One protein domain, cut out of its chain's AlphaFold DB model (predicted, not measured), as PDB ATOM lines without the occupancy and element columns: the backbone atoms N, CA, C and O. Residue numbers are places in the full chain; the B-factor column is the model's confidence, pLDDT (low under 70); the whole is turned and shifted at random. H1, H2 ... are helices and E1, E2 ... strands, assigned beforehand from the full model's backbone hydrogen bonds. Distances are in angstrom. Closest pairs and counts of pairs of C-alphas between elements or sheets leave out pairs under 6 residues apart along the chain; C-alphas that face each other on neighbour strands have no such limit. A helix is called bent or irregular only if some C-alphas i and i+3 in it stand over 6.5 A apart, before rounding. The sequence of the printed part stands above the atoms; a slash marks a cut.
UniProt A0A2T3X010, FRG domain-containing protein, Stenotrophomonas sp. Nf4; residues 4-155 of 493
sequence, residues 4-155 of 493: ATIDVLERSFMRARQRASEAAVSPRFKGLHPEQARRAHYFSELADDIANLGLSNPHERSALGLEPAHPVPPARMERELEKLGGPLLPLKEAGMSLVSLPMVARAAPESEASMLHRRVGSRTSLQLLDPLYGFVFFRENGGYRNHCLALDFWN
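Overview. This is residues 4 to 155 of the 493 residues of the protein "FRG domain-containing protein" of Stenotrophomonas sp. Nf4 (UniProt A0A2T3X010). A small twisted sheet of four strands stands beside one half of a row of four helices, H1, H2, H4 and H5, each packed side by side with the next; H3 crosses the sheet over E1 and E2. H4 lies in the middle of the whole, the long hairpin of H1 and H2 makes one end, the tip of the hairpin of E3 and E4 makes the other, and short H6 lies away from the centre. The printed part has 152 residues, with six named helices and four named strands in the order H1 H2 H3 E1 H4 H5 E2 E3 E4 H6; the sheet's order is E1, E2, E3, E4, antiparallel throughout, and the class is mixed, helices and strands. It is compact, with a radius of gyration of the C-alphas of 15.6 A, and spans 52 by 36 by 30 A.

Arrangement. The sheet holds E1, residues 97 to 99, E2, residues 127 to 130, E3, residues 135 to 140, and E4, residues 143 to 148; E1 and E4 are its edge strands, and from edge to edge the strands' lines turn by 106 degrees. E2, E3 and E4 form a meander, each strand the antiparallel neighbour of the one before. Within hydrogen-bond range are N 97 and O 129 at 2.8 A between E1 and E2, N 137 and O 128 at 2.9 A between E2 and E3, and N 138 and O 145 at 2.8 A between E3 and E4. H3, residues 74 to 85, is on one face of the sheet at a height of 8.7 A, making two layers, a helix and a sheet; it lies over E1 and E2 and runs across the strands, at 75 degrees to E1 on the local plane, which rests on only just enough C-alphas, 6. The closest C-alphas of H3 and E1 are those of Met 77 and Ser 97, 7.1 A apart. H5, residues 112 to 120, only grazes the sheet. H4, residues 101 to 107, and H5 touch as a helical hairpin, C-alphas 105 and 114 being closest at 4.2 A; they run opposite ways at a shallow tilt of 34 degrees, only just short of steep. H2, residues 34 to 53, touches H4 with its residues 40 to 48 alone, C-alphas 47 and 107 being closest at 5.5 A; they run the same way at a shallow tilt of 31 degrees. H1, residues 4 to 22, touches H2, C-alphas 20 and 38 being closest at 5.0 A; this helical hairpin has a shallow tilt of 24 degrees, opposite ways. The packing of these helices is mostly aligned. H1 and H2 are not on the sheet. H6, residues 152 to 155, is close to H5 but not clearly touching it, C-alphas 112 and 152 being closest at 7.9 A. Each O i to N i+4 pair is within hydrogen-bond range in H1, H4 and H5, against 14 of 16 in H2 and 4 of 8 in H3; H6 is too short for such a pair.

Along the chain. E3 is 15.4 A long and E4 16.8 A, while E1 and E2 are 7.1 A and 10.1 A. H2, the longest helix by residues, is 29.1 A long, with a kink of 37 degrees near residue 47; it is irregular, C-alphas 45 and 48 being 7.1 A apart. H3, 16.8 A, is irregular too, with C-alphas 75 and 78 at 7.5 A. H1 is 27.2 A long and begins at C-alpha 4, (77.290, -9.950, -5.025). H5 is 12.1 A, H4 9.9 A and H6 5.2 A; H6 ends at C-alpha 155, (67.419, 17.307, 20.602).

Size, cuts and confidence. The two C-alphas farthest apart are those of Ala 4 and Gly 142, at 53.4 A. The printed part has no cut. The links H1 to H2, H2 to H3 and H3 to E1 are long; residues 54 to 73, between H2 and H3, hold no named element. The mean pLDDT of the printed part is 85.3, and it is under 70 at residues 24 to 25, 54 to 58, 61 to 64, 87 to 88 and 122 to 124.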
ATOM      1  N   ALA A   4      78.003 -11.134  -4.564       83.25
ATOM      2  CA  ALA A   4      77.290  -9.950  -5.025       83.25
ATOM      3  C   ALA A   4      77.554  -8.662  -4.214       83.25
ATOM      4  O   ALA A   4      77.746  -7.611  -4.826       83.25
ATOM      5  N   THR A   5      77.564  -8.690  -2.873       81.31
ATOM      6  CA  THR A   5      77.751  -7.458  -2.070       81.31
ATOM      7  C   THR A   5      79.187  -6.948  -2.156       81.31
ATOM      8  O   THR A   5      79.407  -5.747  -2.337       81.31
ATOM      9  N   ILE A   6      80.166  -7.853  -2.082       83.88
ATOM     10  CA  ILE A   6      81.586  -7.506  -2.221       83.88
ATOM     11  C   ILE A   6      81.851  -6.971  -3.634       83.88
ATOM     12  O   ILE A   6      82.497  -5.935  -3.777       83.88
ATOM     13  N   ASP A   7      81.268  -7.586  -4.664       88.88
ATOM     14  CA  ASP A   7      81.378  -7.125  -6.050       88.88
ATOM     15  C   ASP A   7      80.749  -5.741  -6.275       88.88
ATOM     16  O   ASP A   7      81.274  -4.916  -7.030       88.88
ATOM     17  N   VAL A   8      79.602  -5.460  -5.645       89.38
ATOM     18  CA  VAL A   8      78.981  -4.124  -5.680       89.38
ATOM     19  C   VAL A   8      79.904  -3.092  -5.038       89.38
ATOM     20  O   VAL A   8      80.087  -2.002  -5.593       89.38
ATOM     21  N   LEU A   9      80.512  -3.434  -3.903       89.25
ATOM     22  CA  LEU A   9      81.422  -2.550  -3.190       89.25
ATOM     23  C   LEU A   9      82.708  -2.290  -3.995       89.25
ATOM     24  O   LEU A   9      83.128  -1.144  -4.127       89.25
ATOM     25  N   GLU A  10      83.267  -3.315  -4.634       93.00
ATOM     26  CA  GLU A  10      84.415  -3.210  -5.544       93.00
ATOM     27  C   GLU A  10      84.167  -2.252  -6.707       93.00
ATOM     28  O   GLU A  10      84.950  -1.335  -6.979       93.00
ATOM     29  N   ARG A  11      83.023  -2.416  -7.381       94.62
ATOM     30  CA  ARG A  11      82.609  -1.500  -8.451       94.62
ATOM     31  C   ARG A  11      82.473  -0.069  -7.934       94.62
ATOM     32  O   ARG A  11      82.836   0.876  -8.638       94.62
ATOM     33  N   SER A  12      81.990   0.091  -6.705       93.81
ATOM     34  CA  SER A  12      81.840   1.392  -6.056       93.81
ATOM     35  C   SER A  12      83.190   2.034  -5.733       93.81
ATOM     36  O   SER A  12      83.368   3.220  -6.013       93.81
ATOM     37  N   PHE A  13      84.180   1.262  -5.274       95.94
ATOM     38  CA  PHE A  13      85.554   1.737  -5.078       95.94
ATOM     39  C   PHE A  13      86.174   2.238  -6.380       95.94
ATOM     40  O   PHE A  13      86.705   3.350  -6.429       95.94
ATOM     41  N   MET A  14      86.060   1.458  -7.457       96.25
ATOM     42  CA  MET A  14      86.597   1.837  -8.767       96.25
ATOM     43  C   MET A  14      85.937   3.113  -9.299       96.25
ATOM     44  O   MET A  14      86.635   4.046  -9.708       96.25
ATOM     45  N   ARG A  15      84.605   3.204  -9.202       95.75
ATOM     46  CA  ARG A  15      83.833   4.402  -9.561       95.75
ATOM     47  C   ARG A  15      84.255   5.621  -8.737       95.75
ATOM     48  O   ARG A  15      84.478   6.691  -9.304       95.75
ATOM     49  N   ALA A  16      84.380   5.475  -7.419       93.94
ATOM     50  CA  ALA A  16      84.769   6.557  -6.519       93.94
ATOM     51  C   ALA A  16      86.191   7.058  -6.816       93.94
ATOM     52  O   ALA A  16      86.416   8.268  -6.869       93.94
ATOM     53  N   ARG A  17      87.148   6.152  -7.077       95.00
ATOM     54  CA  ARG A  17      88.522   6.506  -7.484       95.00
ATOM     55  C   ARG A  17      88.538   7.274  -8.800       95.00
ATOM     56  O   ARG A  17      89.201   8.309  -8.882       95.00
ATOM     57  N   GLN A  18      87.795   6.796  -9.800       94.75
ATOM     58  CA  GLN A  18      87.695   7.452 -11.100       94.75
ATOM     59  C   GLN A  18      87.152   8.880 -10.948       94.75
ATOM     60  O   GLN A  18      87.838   9.837 -11.311       94.75
ATOM     61  N   ARG A  19      85.986   9.047 -10.311       91.88
ATOM     62  CA  ARG A  19      85.373  10.368 -10.091       91.88
ATOM     63  C   ARG A  19      86.271  11.304  -9.288       91.88
ATOM     64  O   ARG A  19      86.405  12.477  -9.624       91.88
ATOM     65  N   ALA A  20      86.931  10.793  -8.251       91.38
ATOM     66  CA  ALA A  20      87.878  11.575  -7.464       91.38
ATOM     67  C   ALA A  20      89.084  12.051  -8.293       91.38
ATOM     68  O   ALA A  20      89.581  13.157  -8.072       91.38
ATOM     69  N   SER A  21      89.557  11.237  -9.243       90.69
ATOM     70  CA  SER A  21      90.655  11.604 -10.143       90.69
ATOM     71  C   SER A  21      90.259  12.697 -11.141       90.69
ATOM     72  O   SER A  21      91.048  13.613 -11.375       90.69
ATOM     73  N   GLU A  22      89.022  12.653 -11.641       89.75
ATOM     74  CA  GLU A  22      88.449  13.632 -12.574       89.75
ATOM     75  C   GLU A  22      88.114  14.968 -11.877       89.75
ATOM     76  O   GLU A  22      88.231  16.039 -12.468       89.75
ATOM     77  N   ALA A  23      87.762  14.933 -10.588       81.75
ATOM     78  CA  ALA A  23      87.292  16.089  -9.819       81.75
ATOM     79  C   ALA A  23      88.400  16.948  -9.167       81.75
ATOM     80  O   ALA A  23      88.128  17.681  -8.213       81.75
ATOM     81  N   ALA A  24      89.647  16.883  -9.654       61.97
ATOM     82  CA  ALA A  24      90.839  17.414  -8.973       61.97
ATOM     83  C   ALA A  24      90.798  18.917  -8.597       61.97
ATOM     84  O   ALA A  24      91.594  19.349  -7.763       61.97
ATOM     85  N   VAL A  25      89.868  19.705  -9.157       65.06
ATOM     86  CA  VAL A  25      89.636  21.120  -8.805       65.06
ATOM     87  C   VAL A  25      88.134  21.424  -8.689       65.06
ATOM     88  O   VAL A  25      87.615  22.360  -9.293       65.06
ATOM     89  N   SER A  26      87.383  20.612  -7.942       71.69
ATOM     90  CA  SER A  26      85.967  20.913  -7.722       71.69
ATOM     91  C   SER A  26      85.779  22.157  -6.840       71.69
ATOM     92  O   SER A  26      86.371  22.241  -5.757       71.69
ATOM     93  N   PRO A  27      84.877  23.087  -7.210       80.88
ATOM     94  CA  PRO A  27      84.506  24.209  -6.347       80.88
ATOM     95  C   PRO A  27      83.873  23.756  -5.021       80.88
ATOM     96  O   PRO A  27      83.863  24.523  -4.058       80.88
ATOM     97  N   ARG A  28      83.396  22.505  -4.936       81.88
ATOM     98  CA  ARG A  28      82.764  21.917  -3.746       81.88
ATOM     99  C   ARG A  28      83.682  21.875  -2.523       81.88
ATOM    100  O   ARG A  28      83.216  22.007  -1.396       81.88
ATOM    101  N   PHE A  29      84.979  21.707  -2.751       87.50
ATOM    102  CA  PHE A  29      85.998  21.550  -1.713       87.50
ATOM    103  C   PHE A  29      87.034  22.676  -1.766       87.50
ATOM    104  O   PHE A  29      88.222  22.478  -1.502       87.50
ATOM    105  N   LYS A  30      86.575  23.881  -2.124       84.75
ATOM    106  CA  LYS A  30      87.415  25.075  -2.229       84.75
ATOM    107  C   LYS A  30      88.223  25.296  -0.945       84.75
ATOM    108  O   LYS A  30      87.683  25.260   0.157       84.75
ATOM    109  N   GLY A  31      89.521  25.546  -1.108       85.75
ATOM    110  CA  GLY A  31      90.455  25.788  -0.005       85.75
ATOM    111  C   GLY A  31      91.161  24.538   0.528       85.75
ATOM    112  O   GLY A  31      92.098  24.678   1.306       85.75
ATOM    113  N   LEU A  32      90.767  23.329   0.107       89.12
ATOM    114  CA  LEU A  32      91.565  22.125   0.352       89.12
ATOM    115  C   LEU A  32      92.754  22.035  -0.607       89.12
ATOM    116  O   LEU A  32      92.680  22.463  -1.760       89.12
ATOM    117  N   HIS A  33      93.839  21.414  -0.143       91.00
ATOM    118  CA  HIS A  33      94.928  20.989  -1.021       91.00
ATOM    119  C   HIS A  33      94.390  20.003  -2.084       91.00
ATOM    120  O   HIS A  33      93.519  19.201  -1.742       91.00
ATOM    121  N   PRO A  34      94.904  19.967  -3.332       90.88
ATOM    122  CA  PRO A  34      94.372  19.086  -4.384       90.88
ATOM    123  C   PRO A  34      94.250  17.608  -3.979       90.88
ATOM    124  O   PRO A  34      93.254  16.950  -4.268       90.88
ATOM    125  N   GLU A  35      95.231  17.089  -3.239       92.12
ATOM    126  CA  GLU A  35      95.182  15.725  -2.691       92.12
ATOM    127  C   GLU A  35      94.053  15.538  -1.662       92.12
ATOM    128  O   GLU A  35      93.342  14.536  -1.695       92.12
ATOM    129  N   GLN A  36      93.845  16.515  -0.775       93.50
ATOM    130  CA  GLN A  36      92.744  16.500   0.189       93.50
ATOM    131  C   GLN A  36      91.393  16.609  -0.529       93.50
ATOM    132  O   GLN A  36      90.465  15.888  -0.187       93.50
ATOM    133  N   ALA A  37      91.271  17.453  -1.558       92.25
ATOM    134  CA  ALA A  37      90.053  17.554  -2.359       92.25
ATOM    135  C   ALA A  37      89.728  16.222  -3.059       92.25
ATOM    136  O   ALA A  37      88.592  15.755  -2.992       92.25
ATOM    137  N   ARG A  38      90.733  15.554  -3.645       93.31
ATOM    138  CA  ARG A  38      90.589  14.208  -4.224       93.31
ATOM    139  C   ARG A  38      90.090  13.197  -3.189       93.31
ATOM    140  O   ARG A  38      89.152  12.455  -3.463       93.31
ATOM    141  N   ARG A  39      90.680  13.177  -1.990       94.94
ATOM    142  CA  ARG A  39      90.244  12.292  -0.895       94.94
ATOM    143  C   ARG A  39      88.824  12.612  -0.424       94.94
ATOM    144  O   ARG A  39      88.034  11.695  -0.229       94.94
ATOM    145  N   ALA A  40      88.481  13.894  -0.306       93.50
ATOM    146  CA  ALA A  40      87.142  14.338   0.068       93.50
ATOM    147  C   ALA A  40      86.091  13.860  -0.941       93.50
ATOM    148  O   ALA A  40      85.044  13.358  -0.535       93.50
ATOM    149  N   HIS A  41      86.392  13.955  -2.241       92.62
ATOM    150  CA  HIS A  41      85.557  13.387  -3.295       92.62
ATOM    151  C   HIS A  41      85.401  11.885  -3.143       92.62
ATOM    152  O   HIS A  41      84.275  11.418  -3.047       92.62
ATOM    153  N   TYR A  42      86.511  11.150  -3.064       94.75
ATOM    154  CA  TYR A  42      86.482   9.697  -2.946       94.75
ATOM    155  C   TYR A  42      85.580   9.227  -1.791       94.75
ATOM    156  O   TYR A  42      84.663   8.443  -2.014       94.75
ATOM    157  N   PHE A  43      85.766   9.768  -0.583       93.25
ATOM    158  CA  PHE A  43      84.939   9.391   0.566       93.25
ATOM    159  C   PHE A  43      83.478   9.837   0.421       93.25
ATOM    160  O   PHE A  43      82.574   9.103   0.806       93.25
ATOM    161  N   SER A  44      83.227  11.008  -0.174       90.62
ATOM    162  CA  SER A  44      81.861  11.501  -0.409       90.62
ATOM    163  C   SER A  44      81.092  10.676  -1.442       90.62
ATOM    164  O   SER A  44      79.866  10.635  -1.383       90.62
ATOM    165  N   GLU A  45      81.788  10.055  -2.399       91.38
ATOM    166  CA  GLU A  45      81.180   9.160  -3.390       91.38
ATOM    167  C   GLU A  45      80.781   7.812  -2.782       91.38
ATOM    168  O   GLU A  45      79.838   7.198  -3.267       91.38
ATOM    169  N   LEU A  46      81.465   7.374  -1.722       90.75
ATOM    170  CA  LEU A  46      81.163   6.122  -1.024       90.75
ATOM    171  C   LEU A  46      80.115   6.271   0.083       90.75
ATOM    172  O   LEU A  46      79.667   5.261   0.612       90.75
ATOM    173  N   ALA A  47      79.727   7.494   0.451       86.06
ATOM    174  CA  ALA A  47      78.821   7.732   1.576       86.06
ATOM    175  C   ALA A  47      77.486   6.980   1.427       86.06
ATOM    176  O   ALA A  47      77.042   6.334   2.371       86.06
ATOM    177  N   ASP A  48      76.892   7.000   0.230       82.88
ATOM    178  CA  ASP A  48      75.626   6.306  -0.037       82.88
ATOM    179  C   ASP A  48      75.812   4.771   0.032       82.88
ATOM    180  O   ASP A  48      74.977   4.064   0.595       82.88
ATOM    181  N   ASP A  49      76.938   4.244  -0.467       84.56
ATOM    182  CA  ASP A  49      77.252   2.810  -0.409       84.56
ATOM    183  C   ASP A  49      77.475   2.338   1.043       84.56
ATOM    184  O   ASP A  49      76.997   1.273   1.430       84.56
ATOM    185  N   ILE A  50      78.136   3.148   1.877       81.25
ATOM    186  CA  ILE A  50      78.352   2.865   3.307       81.25
ATOM    187  C   ILE A  50      77.032   2.921   4.081       81.25
ATOM    188  O   ILE A  50      76.756   2.035   4.894       81.25
ATOM    189  N   ALA A  51      76.189   3.916   3.796       77.88
ATOM    190  CA  ALA A  51      74.857   4.004   4.379       77.88
ATOM    191  C   ALA A  51      74.029   2.744   4.068       77.88
ATOM    192  O   ALA A  51      73.371   2.218   4.966       77.88
ATOM    193  N   ASN A  52      74.144   2.201   2.850       77.25
ATOM    194  CA  ASN A  52      73.466   0.972   2.421       77.25
ATOM    195  C   ASN A  52      74.005  -0.311   3.076       77.25
ATOM    196  O   ASN A  52      73.278  -1.302   3.171       77.25
ATOM    197  N   LEU A  53      75.247  -0.314   3.575       73.94
ATOM    198  CA  LEU A  53      75.724  -1.393   4.451       73.94
ATOM    199  C   LEU A  53      74.999  -1.369   5.810       73.94
ATOM    200  O   LEU A  53      74.972  -2.371   6.524       73.94
ATOM    201  N   GLY A  54      74.369  -0.239   6.153       69.56
ATOM    202  CA  GLY A  54      73.643  -0.016   7.399       69.56
ATOM    203  C   GLY A  54      74.567   0.049   8.615       69.56
ATOM    204  O   GLY A  54      74.243  -0.421   9.701       69.56
ATOM    205  N   LEU A  55      75.736   0.652   8.400       66.19
ATOM    206  CA  LEU A  55      76.802   0.851   9.383       66.19
ATOM    207  C   LEU A  55      76.833   2.290   9.917       66.19
ATOM    208  O   LEU A  55      77.860   2.743  10.426       66.19
ATOM    209  N   SER A  56      75.734   3.035   9.760       65.25
ATOM    210  CA  SER A  56      75.619   4.409  10.259       65.25
ATOM    211  C   SER A  56      75.521   4.421  11.803       65.25
ATOM    212  O   SER A  56      75.868   3.453  12.466       65.25
ATOM    213  N   ASN A  57      75.062   5.490  12.446       69.94
ATOM    214  CA  ASN A  57      74.603   5.421  13.838       69.94
ATOM    215  C   ASN A  57      73.100   5.757  13.847       69.94
ATOM    216  O   ASN A  57      72.734   6.817  13.330       69.94
ATOM    217  N   PRO A  58      72.208   4.898  14.393       69.50
ATOM    218  CA  PRO A  58      70.766   5.126  14.306       69.50
ATOM    219  C   PRO A  58      70.319   6.282  15.191       69.50
ATOM    220  O   PRO A  58      69.268   6.865  14.949       69.50
ATOM    221  N   HIS A  59      71.076   6.584  16.237       72.00
ATOM    222  CA  HIS A  59      70.715   7.571  17.245       72.00
ATOM    223  C   HIS A  59      71.271   8.950  16.902       72.00
ATOM    224  O   HIS A  59      70.642   9.958  17.199       72.00
ATOM    225  N   GLU A  60      72.424   8.994  16.238       73.31
ATOM    226  CA  GLU A  60      73.158  10.222  15.946       73.31
ATOM    227  C   GLU A  60      73.616  10.218  14.484       73.31
ATOM    228  O   GLU A  60      74.768   9.897  14.178       73.31
ATOM    229  N   ARG A  61      72.717  10.575  13.556       68.81
ATOM    230  CA  ARG A  61      73.063  10.654  12.124       68.81
ATOM    231  C   ARG A  61      74.190  11.660  11.896       68.81
ATOM    232  O   ARG A  61      75.078  11.426  11.086       68.81
ATOM    233  N   SER A  62      74.173  12.761  12.636       59.34
ATOM    234  CA  SER A  62      75.201  13.800  12.625       59.34
ATOM    235  C   SER A  62      76.555  13.385  13.221       59.34
ATOM    236  O   SER A  62      77.550  14.048  12.928       59.34
ATOM    237  N   ALA A  63      76.626  12.321  14.034       61.22
ATOM    238  CA  ALA A  63      77.881  11.840  14.626       61.22
ATOM    239  C   ALA A  63      78.665  10.866  13.720       61.22
ATOM    240  O   ALA A  63      79.772  10.487  14.104       61.22
ATOM    241  N   LEU A  64      78.078  10.528  12.559       61.56
ATOM    242  CA  LEU A  64      78.510   9.666  11.442       61.56
ATOM    243  C   LEU A  64      79.174   8.314  11.793       61.56
ATOM    244  O   LEU A  64      79.806   8.120  12.830       61.56
ATOM    245  N   GLY A  65      78.949   7.322  10.926       74.94
ATOM    246  CA  GLY A  65      79.309   5.922  11.148       74.94
ATOM    247  C   GLY A  65      80.765   5.637  10.797       74.94
ATOM    248  O   GLY A  65      81.681   5.970  11.549       74.94
ATOM    249  N   LEU A  66      80.977   4.995   9.649       80.50
ATOM    250  CA  LEU A  66      82.304   4.676   9.111       80.50
ATOM    251  C   LEU A  66      82.836   5.742   8.151       80.50
ATOM    252  O   LEU A  66      84.016   5.727   7.816       80.50
ATOM    253  N   GLU A  67      81.989   6.668   7.705       86.62
ATOM    254  CA  GLU A  67      82.316   7.667   6.695       86.62
ATOM    255  C   GLU A  67      83.335   8.677   7.233       86.62
ATOM    256  O   GLU A  67      83.017   9.398   8.178       86.62
ATOM    257  N   PRO A  68      84.533   8.825   6.642       88.06
ATOM    258  CA  PRO A  68      85.539   9.744   7.159       88.06
ATOM    259  C   PRO A  68      85.016  11.178   7.210       88.06
ATOM    260  O   PRO A  68      84.516  11.712   6.220       88.06
ATOM    261  N   ALA A  69      85.183  11.837   8.354       88.88
ATOM    262  CA  ALA A  69      84.706  13.203   8.534       88.88
ATOM    263  C   ALA A  69      85.641  14.269   7.939       88.88
ATOM    264  O   ALA A  69      85.290  15.449   7.886       88.88
ATOM    265  N   HIS A  70      86.842  13.878   7.512       91.12
ATOM    266  CA  HIS A  70      87.833  14.757   6.902       91.12
ATOM    267  C   HIS A  70      88.686  14.013   5.861       91.12
ATOM    268  O   HIS A  70      88.833  12.793   5.919       91.12
ATOM    269  N   PRO A  71      89.328  14.741   4.932       93.44
ATOM    270  CA  PRO A  71      90.179  14.148   3.909       93.44
ATOM    271  C   PRO A  71      91.661  14.058   4.294       93.44
ATOM    272  O   PRO A  71      92.462  13.580   3.495       93.44
ATOM    273  N   VAL A  72      92.063  14.551   5.468       95.12
ATOM    274  CA  VAL A  72      93.468  14.570   5.913       95.12
ATOM    275  C   VAL A  72      93.936  13.163   6.320       95.12
ATOM    276  O   VAL A  72      93.267  12.551   7.147       95.12
ATOM    277  N   PRO A  73      95.055  12.639   5.784       95.19
ATOM    278  CA  PRO A  73      95.659  11.408   6.299       95.19
ATOM    279  C   PRO A  73      96.134  11.583   7.756       95.19
ATOM    280  O   PRO A  73      96.728  12.624   8.054       95.19
ATOM    281  N   PRO A  74      95.937  10.595   8.648       94.00
ATOM    282  CA  PRO A  74      96.436  10.611  10.023       94.00
ATOM    283  C   PRO A  74      97.906  11.026  10.149       94.00
ATOM    284  O   PRO A  74      98.216  11.895  10.965       94.00
ATOM    285  N   ALA A  75      98.798  10.514   9.291       94.75
ATOM    286  CA  ALA A  75     100.220  10.876   9.309       94.75
ATOM    287  C   ALA A  75     100.499  12.376   9.068       94.75
ATOM    288  O   ALA A  75     101.589  12.864   9.359       94.75
ATOM    289  N   ARG A  76      99.525  13.130   8.538       95.00
ATOM    290  CA  ARG A  76      99.621  14.578   8.284       95.00
ATOM    291  C   ARG A  76      98.759  15.419   9.224       95.00
ATOM    292  O   ARG A  76      98.761  16.642   9.094       95.00
ATOM    293  N   MET A  77      98.030  14.791  10.147       93.50
ATOM    294  CA  MET A  77      97.066  15.463  11.020       93.50
ATOM    295  C   MET A  77      97.719  16.568  11.857       93.50
ATOM    296  O   MET A  77      97.207  17.680  11.917       93.50
ATOM    297  N   GLU A  78      98.890  16.289  12.429       92.44
ATOM    298  CA  GLU A  78      99.651  17.226  13.264       92.44
ATOM    299  C   GLU A  78      99.945  18.545  12.546       92.44
ATOM    300  O   GLU A  78      99.560  19.615  13.012       92.44
ATOM    301  N   ARG A  79     100.506  18.454  11.337       92.44
ATOM    302  CA  ARG A  79     100.819  19.616  10.500       92.44
ATOM    303  C   ARG A  79      99.578  20.441  10.161       92.44
ATOM    304  O   ARG A  79      99.664  21.659  10.031       92.44
ATOM    305  N   GLU A  80      98.429  19.803   9.944       92.38
ATOM    306  CA  GLU A  80      97.187  20.528   9.654       92.38
ATOM    307  C   GLU A  80      96.580  21.162  10.917       92.38
ATOM    308  O   GLU A  80      96.062  22.277  10.847       92.38
ATOM    309  N   LEU A  81      96.699  20.512  12.080       91.31
ATOM    310  CA  LEU A  81      96.288  21.072  13.370       91.31
ATOM    311  C   LEU A  81      97.115  22.308  13.743       91.31
ATOM    312  O   LEU A  81      96.546  23.310  14.181       91.31
ATOM    313  N   GLU A  82      98.429  22.291  13.501       89.38
ATOM    314  CA  GLU A  82      99.320  23.435  13.737       89.38
ATOM    315  C   GLU A  82      98.890  24.685  12.958       89.38
ATOM    316  O   GLU A  82      98.952  25.797  13.486       89.38
ATOM    317  N   LYS A  83      98.376  24.522  11.729       87.50
ATOM    318  CA  LYS A  83      97.860  25.646  10.925       87.50
ATOM    319  C   LYS A  83      96.634  26.311  11.556       87.50
ATOM    320  O   LYS A  83      96.414  27.500  11.334       87.50
ATOM    321  N   LEU A  84      95.825  25.564  12.314       79.69
ATOM    322  CA  LEU A  84      94.596  26.064  12.943       79.69
ATOM    323  C   LEU A  84      94.816  26.565  14.375       79.69
ATOM    324  O   LEU A  84      94.223  27.570  14.775       79.69
ATOM    325  N   GLY A  85      95.622  25.849  15.160       70.56
ATOM    326  CA  GLY A  85      95.852  26.118  16.582       70.56
ATOM    327  C   GLY A  85      97.078  26.979  16.880       70.56
ATOM    328  O   GLY A  85      97.143  27.587  17.948       70.56
ATOM    329  N   GLY A  86      98.030  27.062  15.947       70.00
ATOM    330  CA  GLY A  86      99.387  27.516  16.235       70.00
ATOM    331  C   GLY A  86     100.187  26.476  17.045       70.00
ATOM    332  O   GLY A  86      99.612  25.534  17.589       70.00
ATOM    333  N   PRO A  87     101.513  26.650  17.176       66.62
ATOM    334  CA  PRO A  87     102.416  25.649  17.765       66.62
ATOM    335  C   PRO A  87     102.283  25.480  19.291       66.62
ATOM    336  O   PRO A  87     102.938  24.633  19.883       66.62
ATOM    337  N   LEU A  88     101.471  26.303  19.962       66.12
ATOM    338  CA  LEU A  88     101.417  26.381  21.429       66.12
ATOM    339  C   LEU A  88     100.331  25.503  22.069       66.12
ATOM    340  O   LEU A  88     100.150  25.577  23.289       66.12
ATOM    341  N   LEU A  89      99.551  24.755  21.285       79.75
ATOM    342  CA  LEU A  89      98.480  23.886  21.780       79.75
ATOM    343  C   LEU A  89      98.828  22.416  21.494       79.75
ATOM    344  O   LEU A  89      99.011  22.085  20.324       79.75
ATOM    345  N   PRO A  90      98.849  21.528  22.508       87.56
ATOM    346  CA  PRO A  90      99.115  20.097  22.327       87.56
ATOM    347  C   PRO A  90      97.872  19.378  21.770       87.56
ATOM    348  O   PRO A  90      97.252  18.543  22.427       87.56
ATOM    349  N   LEU A  91      97.408  19.798  20.586       92.12
ATOM    350  CA  LEU A  91      96.136  19.352  20.007       92.12
ATOM    351  C   LEU A  91      96.154  17.851  19.698       92.12
ATOM    352  O   LEU A  91      95.157  17.173  19.929       92.12
ATOM    353  N   LYS A  92      97.282  17.326  19.210       91.00
ATOM    354  CA  LYS A  92      97.432  15.907  18.875       91.00
ATOM    355  C   LYS A  92      97.452  15.039  20.129       91.00
ATOM    356  O   LYS A  92      96.721  14.055  20.191       91.00
ATOM    357  N   GLU A  93      98.234  15.420  21.138       92.25
ATOM    358  CA  GLU A  93      98.325  14.708  22.417       92.25
ATOM    359  C   GLU A  93      96.980  14.709  23.137       92.25
ATOM    360  O   GLU A  93      96.617  13.719  23.756       92.25
ATOM    361  N   ALA A  94      96.205  15.786  23.000       92.75
ATOM    362  CA  ALA A  94      94.847  15.887  23.521       92.75
ATOM    363  C   ALA A  94      93.797  15.097  22.706       92.75
ATOM    364  O   ALA A  94      92.606  15.117  23.043       92.75
ATOM    365  N   GLY A  95      94.203  14.418  21.630       93.75
ATOM    366  CA  GLY A  95      93.321  13.634  20.768       93.75
ATOM    367  C   GLY A  95      92.344  14.483  19.952       93.75
ATOM    368  O   GLY A  95      91.230  14.034  19.688       93.75
ATOM    369  N   MET A  96      92.710  15.719  19.607       94.94
ATOM    370  CA  MET A  96      91.926  16.563  18.705       94.94
ATOM    371  C   MET A  96      92.140  16.129  17.250       94.94
ATOM    372  O   MET A  96      93.183  15.590  16.886       94.94
ATOM    373  N   SER A  97      91.149  16.391  16.406       95.25
ATOM    374  CA  SER A  97      91.159  16.050  14.983       95.25
ATOM    375  C   SER A  97      90.567  17.195  14.153       95.25
ATOM    376  O   SER A  97      90.425  18.325  14.627       95.25
ATOM    377  N   LEU A  98      90.233  16.918  12.898       94.44
ATOM    378  CA  LEU A  98      89.643  17.857  11.958       94.44
ATOM    379  C   LEU A  98      88.283  17.366  11.474       94.44
ATOM    380  O   LEU A  98      87.995  16.176  11.470       94.44
ATOM    381  N   VAL A  99      87.453  18.286  10.999       93.88
ATOM    382  CA  VAL A  99      86.192  17.963  10.329       93.88
ATOM    383  C   VAL A  99      86.010  18.828   9.094       93.88
ATOM    384  O   VAL A  99      86.287  20.027   9.109       93.88
ATOM    385  N   SER A 100      85.509  18.228   8.020       93.06
ATOM    386  CA  SER A 100      85.043  18.933   6.836       93.06
ATOM    387  C   SER A 100      83.520  18.976   6.834       93.06
ATOM    388  O   SER A 100      82.858  18.011   6.454       93.06
ATOM    389  N   LEU A 101      82.946  20.117   7.228       90.69
ATOM    390  CA  LEU A 101      81.490  20.304   7.211       90.69
ATOM    391  C   LEU A 101      80.847  20.011   5.839       90.69
ATOM    392  O   LEU A 101      79.785  19.400   5.837       90.69
ATOM    393  N   PRO A 102      81.459  20.345   4.681       90.50
ATOM    394  CA  PRO A 102      80.929  19.929   3.379       90.50
ATOM    395  C   PRO A 102      80.838  18.407   3.184       90.50
ATOM    396  O   PRO A 102      79.899  17.935   2.545       90.50
ATOM    397  N   MET A 103      81.803  17.638   3.709       91.56
ATOM    398  CA  MET A 103      81.768  16.170   3.645       91.56
ATOM    399  C   MET A 103      80.667  15.624   4.556       91.56
ATOM    400  O   MET A 103      79.841  14.833   4.109       91.56
ATOM    401  N   VAL A 104      80.594  16.112   5.799       89.56
ATOM    402  CA  VAL A 104      79.552  15.703   6.756       89.56
ATOM    403  C   VAL A 104      78.158  16.049   6.226       89.56
ATOM    404  O   VAL A 104      77.268  15.208   6.239       89.56
ATOM    405  N   ALA A 105      77.973  17.248   5.667       87.75
ATOM    406  CA  ALA A 105      76.715  17.678   5.058       87.75
ATOM    407  C   ALA A 105      76.319  16.841   3.832       87.75
ATOM    408  O   ALA A 105      75.146  16.785   3.485       87.75
ATOM    409  N   ARG A 106      77.270  16.191   3.150       86.25
ATOM    410  CA  ARG A 106      76.950  15.248   2.071       86.25
ATOM    411  C   ARG A 106      76.467  13.916   2.629       86.25
ATOM    412  O   ARG A 106      75.467  13.409   2.136       86.25
ATOM    413  N   ALA A 107      77.169  13.377   3.619       84.19
ATOM    414  CA  ALA A 107      76.801  12.106   4.235       84.19
ATOM    415  C   ALA A 107      75.478  12.208   5.017       84.19
ATOM    416  O   ALA A 107      74.673  11.285   5.001       84.19
ATOM    417  N   ALA A 108      75.217  13.354   5.650       84.00
ATOM    418  CA  ALA A 108      73.995  13.626   6.396       84.00
ATOM    419  C   ALA A 108      73.429  15.018   6.038       84.00
ATOM    420  O   ALA A 108      73.642  15.983   6.783       84.00
ATOM    421  N   PRO A 109      72.694  15.155   4.915       84.81
ATOM    422  CA  PRO A 109      72.188  16.446   4.424       84.81
ATOM    423  C   PRO A 109      71.208  17.142   5.367       84.81
ATOM    424  O   PRO A 109      71.151  18.374   5.380       84.81
ATOM    425  N   GLU A 110      70.518  16.368   6.202       82.94
ATOM    426  CA  GLU A 110      69.565  16.860   7.202       82.94
ATOM    427  C   GLU A 110      70.195  17.093   8.588       82.94
ATOM    428  O   GLU A 110      69.497  17.453   9.529       82.94
ATOM    429  N   SER A 111      71.509  16.890   8.741       80.06
ATOM    430  CA  SER A 111      72.189  17.075  10.031       80.06
ATOM    431  C   SER A 111      72.415  18.547  10.389       80.06
ATOM    432  O   SER A 111      72.505  19.429   9.528       80.06
ATOM    433  N   GLU A 112      72.646  18.815  11.675       80.69
ATOM    434  CA  GLU A 112      73.070  20.137  12.150       80.69
ATOM    435  C   GLU A 112      74.385  20.602  11.497       80.69
ATOM    436  O   GLU A 112      74.550  21.788  11.209       80.69
ATOM    437  N   ALA A 113      75.286  19.682  11.135       83.00
ATOM    438  CA  ALA A 113      76.499  20.012  10.384       83.00
ATOM    439  C   ALA A 113      76.193  20.654   9.018       83.00
ATOM    440  O   ALA A 113      76.879  21.593   8.610       83.00
ATOM    441  N   SER A 114      75.139  20.195   8.333       85.69
ATOM    442  CA  SER A 114      74.650  20.785   7.079       85.69
ATOM    443  C   SER A 114      74.123  22.206   7.294       85.69
ATOM    444  O   SER A 114      74.455  23.128   6.543       85.69
ATOM    445  N   MET A 115      73.377  22.433   8.380       87.06
ATOM    446  CA  MET A 115      72.918  23.776   8.753       87.06
ATOM    447  C   MET A 115      74.078  24.714   9.099       87.06
ATOM    448  O   MET A 115      74.108  25.853   8.627       87.06
ATOM    449  N   LEU A 116      75.058  24.243   9.872       86.56
ATOM    450  CA  LEU A 116      76.262  25.005  10.205       86.56
ATOM    451  C   LEU A 116      77.082  25.343   8.964       86.56
ATOM    452  O   LEU A 116      77.517  26.485   8.827       86.56
ATOM    453  N   HIS A 117      77.245  24.395   8.037       88.25
ATOM    454  CA  HIS A 117      77.941  24.632   6.775       88.25
ATOM    455  C   HIS A 117      77.329  25.811   6.006       88.25
ATOM    456  O   HIS A 117      78.057  26.695   5.550       88.25
ATOM    457  N   ARG A 118      75.991  25.865   5.928       88.44
ATOM    458  CA  ARG A 118      75.258  26.970   5.289       88.44
ATOM    459  C   ARG A 118      75.447  28.306   6.018       88.44
ATOM    460  O   ARG A 118      75.569  29.332   5.358       88.44
ATOM    461  N   ARG A 119      75.487  28.303   7.357       85.75
ATOM    462  CA  ARG A 119      75.607  29.521   8.187       85.75
ATOM    463  C   ARG A 119      77.014  30.121   8.198       85.75
ATOM    464  O   ARG A 119      77.158  31.330   8.073       85.75
ATOM    465  N   VAL A 120      78.041  29.291   8.380       79.94
ATOM    466  CA  VAL A 120      79.438  29.742   8.549       79.94
ATOM    467  C   VAL A 120      80.035  30.241   7.223       79.94
ATOM    468  O   VAL A 120      80.973  31.041   7.213       79.94
ATOM    469  N   GLY A 121      79.467  29.815   6.090       71.19
ATOM    470  CA  GLY A 121      79.983  30.132   4.762       71.19
ATOM    471  C   GLY A 121      81.281  29.377   4.445       71.19
ATOM    472  O   GLY A 121      81.924  28.782   5.306       71.19
ATOM    473  N   SER A 122      81.693  29.380   3.175       62.38
ATOM    474  CA  SER A 122      82.778  28.524   2.660       62.38
ATOM    475  C   SER A 122      84.206  28.965   3.042       62.38
ATOM    476  O   SER A 122      85.140  28.713   2.278       62.38
ATOM    477  N   ARG A 123      84.409  29.714   4.136       65.19
ATOM    478  CA  ARG A 123      85.698  30.391   4.386       65.19
ATOM    479  C   ARG A 123      86.830  29.438   4.773       65.19
ATOM    480  O   ARG A 123      87.964  29.694   4.384       65.19
ATOM    481  N   THR A 124      86.538  28.334   5.462       68.75
ATOM    482  CA  THR A 124      87.512  27.260   5.712       68.75
ATOM    483  C   THR A 124      86.863  25.894   5.510       68.75
ATOM    484  O   THR A 124      85.736  25.644   5.937       68.75
ATOM    485  N   SER A 125      87.571  25.007   4.814       82.75
ATOM    486  CA  SER A 125      87.105  23.661   4.465       82.75
ATOM    487  C   SER A 125      87.316  22.631   5.577       82.75
ATOM    488  O   SER A 125      86.696  21.565   5.532       82.75
ATOM    489  N   LEU A 126      88.164  22.955   6.561       91.31
ATOM    490  CA  LEU A 126      88.460  22.146   7.740       91.31
ATOM    491  C   LEU A 126      88.285  22.985   9.004       91.31
ATOM    492  O   LEU A 126      88.720  24.137   9.056       91.31
ATOM    493  N   GLN A 127      87.652  22.387  10.006       92.25
ATOM    494  CA  GLN A 127      87.501  22.935  11.350       92.25
ATOM    495  C   GLN A 127      88.154  21.999  12.359       92.25
ATOM    496  O   GLN A 127      88.282  20.803  12.099       92.25
ATOM    497  N   LEU A 128      88.532  22.539  13.514       93.88
ATOM    498  CA  LEU A 128      88.997  21.730  14.636       93.88
ATOM    499  C   LEU A 128      87.824  20.913  15.198       93.88
ATOM    500  O   LEU A 128      86.717  21.435  15.341       93.88
ATOM    501  N   LEU A 129      88.086  19.654  15.529       93.94
ATOM    502  CA  LEU A 129      87.124  18.691  16.051       93.94
ATOM    503  C   LEU A 129      87.667  18.051  17.332       93.94
ATOM    504  O   LEU A 129      88.826  17.652  17.399       93.94
ATOM    505  N   ASP A 130      86.799  17.885  18.320       94.31
ATOM    506  CA  ASP A 130      86.940  16.909  19.390       94.31
ATOM    507  C   ASP A 130      86.186  15.629  18.987       94.31
ATOM    508  O   ASP A 130      84.957  15.588  19.107       94.31
ATOM    509  N   PRO A 131      86.883  14.583  18.506       93.88
ATOM    510  CA  PRO A 131      86.244  13.360  18.028       93.88
ATOM    511  C   PRO A 131      85.737  12.463  19.165       93.88
ATOM    512  O   PRO A 131      85.117  11.439  18.892       93.88
ATOM    513  N   LEU A 132      86.009  12.787  20.436       93.00
ATOM    514  CA  LEU A 132      85.492  12.002  21.559       93.00
ATOM    515  C   LEU A 132      84.016  12.312  21.815       93.00
ATOM    516  O   LEU A 132      83.245  11.395  22.093       93.00
ATOM    517  N   TYR A 133      83.624  13.580  21.671       90.69
ATOM    518  CA  TYR A 133      82.282  14.063  22.017       90.69
ATOM    519  C   TYR A 133      81.603  14.879  20.910       90.69
ATOM    520  O   TYR A 133      80.521  15.430  21.112       90.69
ATOM    521  N   GLY A 134      82.218  14.955  19.732       91.31
ATOM    522  CA  GLY A 134      81.628  15.556  18.543       91.31
ATOM    523  C   GLY A 134      81.591  17.074  18.565       91.31
ATOM    524  O   GLY A 134      80.760  17.653  17.874       91.31
ATOM    525  N   PHE A 135      82.444  17.747  19.341       91.38
ATOM    526  CA  PHE A 135      82.478  19.210  19.348       91.38
ATOM    527  C   PHE A 135      83.342  19.753  18.218       91.38
ATOM    528  O   PHE A 135      84.509  19.407  18.083       91.38
ATOM    529  N   VAL A 136      82.777  20.659  17.432       92.12
ATOM    530  CA  VAL A 136      83.477  21.411  16.393       92.12
ATOM    531  C   VAL A 136      83.729  22.822  16.885       92.12
ATOM    532  O   VAL A 136      82.850  23.430  17.496       92.12
ATOM    533  N   PHE A 137      84.919  23.347  16.605       91.31
ATOM    534  CA  PHE A 137      85.348  24.660  17.069       91.31
ATOM    535  C   PHE A 137      85.503  25.633  15.908       91.31
ATOM    536  O   PHE A 137      86.159  25.345  14.908       91.31
ATOM    537  N   PHE A 138      84.940  26.822  16.094       87.94
ATOM    538  CA  PHE A 138      84.981  27.938  15.164       87.94
ATOM    539  C   PHE A 138      85.715  29.102  15.815       87.94
ATOM    540  O   PHE A 138      85.493  29.405  16.987       87.94
ATOM    541  N   ARG A 139      86.575  29.779  15.054       83.50
ATOM    542  CA  ARG A 139      87.180  31.035  15.503       83.50
ATOM    543  C   ARG A 139      86.200  32.184  15.295       83.50
ATOM    544  O   ARG A 139      85.768  32.421  14.171       83.50
ATOM    545  N   GLU A 140      85.890  32.910  16.362       84.06
ATOM    546  CA  GLU A 140      84.980  34.059  16.352       84.06
ATOM    547  C   GLU A 140      85.489  35.110  17.352       84.06
ATOM    548  O   GLU A 140      85.785  34.782  18.498       84.06
ATOM    549  N   ASN A 141      85.649  36.367  16.915       85.69
ATOM    550  CA  ASN A 141      86.058  37.508  17.758       85.69
ATOM    551  C   ASN A 141      87.320  37.282  18.625       85.69
ATOM    552  O   ASN A 141      87.387  37.734  19.763       85.69
ATOM    553  N   GLY A 142      88.324  36.570  18.103       82.19
ATOM    554  CA  GLY A 142      89.565  36.274  18.836       82.19
ATOM    555  C   GLY A 142      89.467  35.118  19.841       82.19
ATOM    556  O   GLY A 142      90.472  34.782  20.461       82.19
ATOM    557  N   GLY A 143      88.301  34.478  19.967       83.81
ATOM    558  CA  GLY A 143      88.076  33.286  20.783       83.81
ATOM    559  C   GLY A 143      87.626  32.072  19.967       83.81
ATOM    560  O   GLY A 143      87.542  32.111  18.734       83.81
ATOM    561  N   TYR A 144      87.327  30.983  20.678       85.31
ATOM    562  CA  TYR A 144      86.714  29.786  20.110       85.31
ATOM    563  C   TYR A 144      85.264  29.666  20.564       85.31
ATOM    564  O   TYR A 144      84.964  29.701  21.756       85.31
ATOM    565  N   ARG A 145      84.371  29.458  19.602       86.69
ATOM    566  CA  ARG A 145      83.009  28.997  19.838       86.69
ATOM    567  C   ARG A 145      82.934  27.520  19.489       86.69
ATOM    568  O   ARG A 145      83.464  27.113  18.459       86.69
ATOM    569  N   ASN A 146      82.263  26.726  20.314       89.00
ATOM    570  CA  ASN A 146      82.063  25.307  20.047       89.00
ATOM    571  C   ASN A 146      80.609  24.981  19.685       89.00
ATOM    572  O   ASN A 146      79.673  25.722  20.007       89.00
ATOM    573  N   HIS A 147      80.435  23.864  18.989       87.38
ATOM    574  CA  HIS A 147      79.140  23.292  18.665       87.38
ATOM    575  C   HIS A 147      79.244  21.764  18.682       87.38
ATOM    576  O   HIS A 147      80.105  21.213  18.005       87.38
ATOM    577  N   CYS A 148      78.383  21.076  19.435       88.00
ATOM    578  CA  CYS A 148      78.354  19.613  19.459       88.00
ATOM    579  C   CYS A 148      77.527  19.098  18.277       88.00
ATOM    580  O   CYS A 148      76.376  19.481  18.122       88.00
ATOM    581  N   LEU A 149      78.114  18.255  17.433       85.25
ATOM    582  CA  LEU A 149      77.414  17.604  16.331       85.25
ATOM    583  C   LEU A 149      76.566  16.432  16.823       85.25
ATOM    584  O   LEU A 149      75.521  16.186  16.244       85.25
ATOM    585  N   ALA A 150      76.956  15.751  17.903       81.56
ATOM    586  CA  ALA A 150      76.232  14.611  18.478       81.56
ATOM    587  C   ALA A 150      75.073  15.062  19.394       81.56
ATOM    588  O   ALA A 150      75.049  14.771  20.594       81.56
ATOM    589  N   LEU A 151      74.167  15.864  18.825       78.44
ATOM    590  CA  LEU A 151      72.998  16.424  19.500       78.44
ATOM    591  C   LEU A 151      71.674  15.917  18.931       78.44
ATOM    592  O   LEU A 151      70.647  16.291  19.485       78.44
ATOM    593  N   ASP A 152      71.640  15.106  17.873       73.81
ATOM    594  CA  ASP A 152      70.374  14.703  17.243       73.81
ATOM    595  C   ASP A 152      69.507  13.930  18.248       73.81
ATOM    596  O   ASP A 152      68.330  14.249  18.448       73.81
ATOM    597  N   PHE A 153      70.119  12.982  18.964       75.19
ATOM    598  CA  PHE A 153      69.454  12.226  20.027       75.19
ATOM    599  C   PHE A 153      69.073  13.104  21.222       75.19
ATOM    600  O   PHE A 153      68.024  12.939  21.842       75.19
ATOM    601  N   TRP A 154      69.931  14.057  21.584       77.25
ATOM    602  CA  TRP A 154      69.644  14.964  22.692       77.25
ATOM    603  C   TRP A 154      68.479  15.903  22.352       77.25
ATOM    604  O   TRP A 154      67.572  16.095  23.159       77.25
ATOM    605  N   ASN A 155      68.462  16.438  21.132       79.00
ATOM    606  CA  ASN A 155      67.419  17.307  20.602       79.00
ATOM    607  C   ASN A 155      66.069  16.597  20.541       79.00
ATOM    608  O   ASN A 155      65.066  17.192  20.940       79.00
TER     609      ASN A 155